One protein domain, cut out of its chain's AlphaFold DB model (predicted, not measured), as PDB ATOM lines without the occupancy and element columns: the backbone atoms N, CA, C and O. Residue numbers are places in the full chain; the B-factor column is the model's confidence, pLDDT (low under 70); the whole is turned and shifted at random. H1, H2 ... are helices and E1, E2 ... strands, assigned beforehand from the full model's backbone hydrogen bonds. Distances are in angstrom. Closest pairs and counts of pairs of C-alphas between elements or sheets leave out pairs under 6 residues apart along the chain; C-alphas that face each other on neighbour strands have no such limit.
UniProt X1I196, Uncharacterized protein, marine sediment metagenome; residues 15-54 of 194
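AT A GLANCE: This is residues 15 to 54 of the 194 residues of an uncharacterized protein of marine sediment metagenome (UniProt X1I196). A two-stranded hairpin, E1 and E2, forms an elongated arm, with two short helices, H1 and H2, gathered near the end away from the link between its strands. The helices run opposite ways and are only loosely together. The printed part has 40 residues, with two named helices and two named strands in the order H1, E1, E2, H2; the sheet is antiparallel, in the order E1, E2, and the class is mixed, helices and strands. The whole is only just loose, close to compact, with a radius of gyration of the C-alphas of 10.9 A, and spans 31 by 19 by 14 A.

IN THESE COORDINATES: E2 covers residues 40 to 45 and is 14.3 A long from first to last C-alpha. E1 covers residues 28 to 32 and is 12.9 A long. H1 covers residues 15 to 24, 14.3 A, from C-alpha 15 at (134.077, 73.967, 101.293). H2 covers residues 46 to 52, 10.2 A, ending with C-alpha 52 at (139.815, 73.522, 94.465).

HOW THE PARTS SIT: E1 and E2 are a hairpin of antiparallel neighbours, their directions at 154 degrees. N 29 and O 44 are within hydrogen-bond range at 2.8 A, as are N 31 and O 42 at 2.9 A. H1 and E2 are near each other, with 5 pairs of C-alphas within 10 A. The closest C-alphas of H1 and E1 are those of Met 21 and Val 29, 7.8 A apart. H1 and H2 are close but not clearly touching; their closest C-alphas, of Ala 18 and Ile 49, are 6.6 A apart. They run opposite ways at a shallow tilt of 26 degrees. Every O i to N i+4 pair is within hydrogen-bond range in H1, and 2 of 3 in H2.

THE WHOLE: The C-alphas farthest apart are those of Ser 36 and Glu 54, 33.2 A. The printed part has no cut. The links H1 to E1 and E2 to H2 are tight, and E1 to E2 is short. Mean pLDDT of the printed part is 91.1, and no printed residue is under 70.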
ATOM      1  N   ALA A  15     135.343  73.635 101.942       87.44
ATOM      2  CA  ALA A  15     134.077  73.967 101.293       87.44
ATOM      3  C   ALA A  15     133.176  74.770 102.239       87.44
ATOM      4  O   ALA A  15     132.617  75.800 101.850       87.44
ATOM      5  N   LYS A  16     133.093  74.363 103.511       90.56
ATOM      6  CA  LYS A  16     132.403  75.149 104.542       90.56
ATOM      7  C   LYS A  16     133.070  76.512 104.729       90.56
ATOM      8  O   LYS A  16     132.380  77.530 104.746       90.56
ATOM      9  N   LEU A  17     134.402  76.543 104.794       92.56
ATOM     10  CA  LEU A  17     135.158  77.786 104.908       92.56
ATOM     11  C   LEU A  17     134.885  78.722 103.724       92.56
ATOM     12  O   LEU A  17     134.669  79.913 103.928       92.56
ATOM     13  N   ALA A  18     134.837  78.194 102.500       91.00
ATOM     14  CA  ALA A  18     134.507  78.956 101.301       91.00
ATOM     15  C   ALA A  18     133.109  79.596 101.381       91.00
ATOM     16  O   ALA A  18     132.958  80.782 101.070       91.00
ATOM     17  N   LYS A  19     132.102  78.849 101.858       89.62
ATOM     18  CA  LYS A  19     130.748  79.376 102.104       89.62
ATOM     19  C   LYS A  19     130.766  80.515 103.124       89.62
ATOM     20  O   LYS A  19     130.183  81.571 102.871       89.62
ATOM     21  N   ASP A  20     131.462  80.326 104.243       92.50
ATOM     22  CA  ASP A  20     131.563  81.335 105.301       92.50
ATOM     23  C   ASP A  20     132.322  82.583 104.828       92.50
ATOM     24  O   ASP A  20     131.906  83.705 105.116       92.50
ATOM     25  N   MET A  21     133.377  82.413 104.025       91.62
ATOM     26  CA  MET A  21     134.112  83.509 103.385       91.62
ATOM     27  C   MET A  21     133.205  84.354 102.490       91.62
ATOM     28  O   MET A  21     133.230  85.579 102.587       91.62
ATOM     29  N   VAL A  22     132.378  83.732 101.642       89.25
ATOM     30  CA  VAL A  22     131.422  84.463 100.795       89.25
ATOM     31  C   VAL A  22     130.355  85.150 101.649       89.25
ATOM     32  O   VAL A  22     130.103  86.337 101.464       89.25
ATOM     33  N   LYS A  23     129.762  84.437 102.615       90.12
ATOM     34  CA  LYS A  23     128.690  84.956 103.481       90.12
ATOM     35  C   LYS A  23     129.136  86.147 104.328       90.12
ATOM     36  O   LYS A  23     128.366  87.081 104.533       90.12
ATOM     37  N   LEU A  24     130.357  86.098 104.850       90.12
ATOM     38  CA  LEU A  24     130.930  87.156 105.682       90.12
ATOM     39  C   LEU A  24     131.662  88.227 104.862       90.12
ATOM     40  O   LEU A  24     132.127  89.204 105.452       90.12
ATOM     41  N   GLU A  25     131.749  88.042 103.539       86.94
ATOM     42  CA  GLU A  25     132.472  88.893 102.586       86.94
ATOM     43  C   GLU A  25     133.952  89.058 102.942       86.94
ATOM     44  O   GLU A  25     134.543  90.138 102.877       86.94
ATOM     45  N   ILE A  26     134.565  87.947 103.337       88.69
ATOM     46  CA  ILE A  26     135.960  87.863 103.740       88.69
ATOM     47  C   ILE A  26     136.751  87.218 102.608       88.69
ATOM     48  O   ILE A  26     136.498  86.088 102.197       88.69
ATOM     49  N   SER A  27     137.753  87.938 102.107       87.50
ATOM     50  CA  SER A  27     138.610  87.437 101.030       87.50
ATOM     51  C   SER A  27     139.817  86.641 101.523       87.50
ATOM     52  O   SER A  27     140.364  85.852 100.753       87.50
ATOM     53  N   ASN A  28     140.235  86.843 102.779       92.06
ATOM     54  CA  ASN A  28     141.399  86.190 103.373       92.06
ATOM     55  C   ASN A  28     141.091  85.744 104.806       92.06
ATOM     56  O   ASN A  28     140.580  86.539 105.593       92.06
ATOM     57  N   VAL A  29     141.435  84.504 105.145       95.12
ATOM     58  CA  VAL A  29     141.215  83.905 106.464       95.12
ATOM     59  C   VAL A  29     142.559  83.469 107.045       95.12
ATOM     60  O   VAL A  29     143.243  82.659 106.413       95.12
ATOM     61  N   PRO A  30     142.971  83.985 108.217       95.62
ATOM     62  CA  PRO A  30     144.169  83.497 108.886       95.62
ATOM     63  C   PRO A  30     143.967  82.047 109.333       95.62
ATOM     64  O   PRO A  30     142.917  81.687 109.875       95.62
ATOM     65  N   VAL A  31     144.989  81.226 109.107       96.19
ATOM     66  CA  VAL A  31     145.041  79.846 109.588       96.19
ATOM     67  C   VAL A  31     145.843  79.835 110.877       96.19
ATOM     68  O   VAL A  31     146.991  80.277 110.885       96.19
ATOM     69  N   VAL A  32     145.241  79.347 111.954       96.56
ATOM     70  CA  VAL A  32     145.880  79.198 113.263       96.56
ATOM     71  C   VAL A  32     146.165  77.731 113.573       96.56
ATOM     72  O   VAL A  32     145.510  76.848 113.021       96.56
ATOM     73  N   GLN A  33     147.125  77.473 114.462       96.62
ATOM     74  CA  GLN A  33     147.509  76.120 114.873       96.62
ATOM     75  C   GLN A  33     146.303  75.320 115.398       96.62
ATOM     76  O   GLN A  33     146.063  74.193 114.965       96.62
ATOM     77  N   SER A  34     145.514  75.906 116.305       95.25
ATOM     78  CA  SER A  34     144.254  75.342 116.807       95.25
ATOM     79  C   SER A  34     143.324  76.436 117.362       95.25
ATOM     80  O   SER A  34     143.671  77.613 117.398       95.25
ATOM     81  N   TYR A  35     142.116  76.086 117.809       90.56
ATOM     82  CA  TYR A  35     141.219  77.073 118.433       90.56
ATOM     83  C   TYR A  35     141.693  77.532 119.824       90.56
ATOM     84  O   TYR A  35     141.391  78.657 120.228       90.56
ATOM     85  N   SER A  36     142.438  76.679 120.537       93.06
ATOM     86  CA  SER A  36     143.068  76.990 121.826       93.06
ATOM     87  C   SER A  36     144.404  77.715 121.656       93.06
ATOM     88  O   SER A  36     144.673  78.667 122.381       93.06
ATOM     89  N   ASP A  37     145.210  77.305 120.674       93.38
ATOM     90  CA  ASP A  37     146.465  77.960 120.294       93.38
ATOM     91  C   ASP A  37     146.274  78.780 119.013       93.38
ATOM     92  O   ASP A  37     146.333  78.266 117.893       93.38
ATOM     93  N   LYS A  38     146.059  80.086 119.194       91.81
ATOM     94  CA  LYS A  38     145.770  81.038 118.114       91.81
ATOM     95  C   LYS A  38     147.017  81.526 117.368       91.81
ATOM     96  O   LYS A  38     146.940  82.540 116.671       91.81
ATOM     97  N   THR A  39     148.151  80.839 117.496       95.44
ATOM     98  CA  THR A  39     149.350  81.126 116.703       95.44
ATOM     99  C   THR A  39     149.023  81.022 115.215       95.44
ATOM    100  O   THR A  39     148.562  79.982 114.750       95.44
ATOM    101  N   VAL A  40     149.228  82.110 114.465       96.50
ATOM    102  CA  VAL A  40     148.963  82.153 113.019       96.50
ATOM    103  C   VAL A  40     150.084  81.427 112.284       96.50
ATOM    104  O   VAL A  40     151.240  81.831 112.356       96.50
ATOM    105  N   ILE A  41     149.720  80.387 111.542       96.94
ATOM    106  CA  ILE A  41     150.636  79.528 110.781       96.94
ATOM    107  C   ILE A  41     150.445  79.646 109.265       96.94
ATOM    108  O   ILE A  41     151.206  79.069 108.493       96.94
ATOM    109  N   GLY A  42     149.432  80.386 108.810       95.38
ATOM    110  CA  GLY A  42     149.180  80.562 107.384       95.38
ATOM    111  C   GLY A  42     148.028  81.506 107.063       95.38
ATOM    112  O   GLY A  42     147.433  82.136 107.938       95.38
ATOM    113  N   LEU A  43     147.707  81.592 105.772       95.12
ATOM    114  CA  LEU A  43     146.623  82.415 105.244       95.12
ATOM    115  C   LEU A  43     145.940  81.688 104.084       95.12
ATOM    116  O   LEU A  43     146.588  81.326 103.104       95.12
ATOM    117  N   ILE A  44     144.622  81.537 104.167       93.69
ATOM    118  CA  ILE A  44     143.792  81.081 103.052       93.69
ATOM    119  C   ILE A  44     143.198  82.301 102.361       93.69
ATOM    120  O   ILE A  44     142.703  83.219 103.013       93.69
ATOM    121  N   ARG A  45     143.228  82.308 101.031       91.88
ATOM    122  CA  ARG A  45     142.639  83.357 100.196       91.88
ATOM    123  C   ARG A  45     141.614  82.772  99.231       91.88
ATOM    124  O   ARG A  45     141.661  81.583  98.922       91.88
ATOM    125  N   GLN A  46     140.734  83.615  98.693       88.62
ATOM    126  CA  GLN A  46     139.758  83.189  97.680       88.62
ATOM    127  C   GLN A  46     140.396  82.569  96.425       88.62
ATOM    128  O   GLN A  46     139.807  81.660  95.855       88.62
ATOM    129  N   ASP A  47     141.584  83.004  95.988       86.56
ATOM    130  CA  ASP A  47     142.296  82.352  94.874       86.56
ATOM    131  C   ASP A  47     142.722  80.920  95.205       86.56
ATOM    132  O   ASP A  47     142.676  80.063  94.328       86.56
ATOM    133  N   SER A  48     143.083  80.635  96.460       88.69
ATOM    134  CA  SER A  48     143.383  79.268  96.898       88.69
ATOM    135  C   SER A  48     142.134  78.389  96.892       88.69
ATOM    136  O   SER A  48     142.212  77.240  96.477       88.69
ATOM    137  N   ILE A  49     140.982  78.937  97.298       87.62
ATOM    138  CA  ILE A  49     139.692  78.235  97.223       87.62
ATOM    139  C   ILE A  49     139.310  77.956  95.768       87.62
ATOM    140  O   ILE A  49     138.867  76.861  95.441       87.62
ATOM    141  N   LEU A  50     139.523  78.924  94.876       86.19
ATOM    142  CA  LEU A  50     139.144  78.794  93.472       86.19
ATOM    143  C   LEU A  50     139.904  77.662  92.754       86.19
ATOM    144  O   LEU A  50     139.339  77.019  91.879       86.19
ATOM    145  N   LYS A  51     141.145  77.363  93.166       86.94
ATOM    146  CA  LYS A  51     141.914  76.209  92.659       86.94
ATOM    147  C   LYS A  51     141.276  74.858  92.988       86.94
ATOM    148  O   LYS A  51     141.492  73.896  92.270       86.94
ATOM    149  N   ILE A  52     140.492  74.769  94.064       83.69
ATOM    150  CA  ILE A  52     139.815  73.522  94.465       83.69
ATOM    151  C   ILE A  52     138.695  73.177  93.480       83.69
ATOM    152  O   ILE A  52     138.397  72.009  93.256       83.69
ATOM    153  N   VAL A  53     138.074  74.202  92.892       82.31
ATOM    154  CA  VAL A  53     136.980  74.054  91.925       82.31
ATOM    155  C   VAL A  53     137.464  74.152  90.474       82.31
ATOM    156  O   VAL A  53     136.655  74.145  89.548       82.31
ATOM    157  N   GLU A  54     138.779  74.238  90.258       83.38
ATOM    158  CA  GLU A  54     139.388  74.168  88.931       83.38
ATOM    159  C   GLU A  54     139.139  72.782  88.316       83.38
ATOM    160  O   GLU A  54     139.225  71.759  88.992       83.38
TER     161      GLU A  54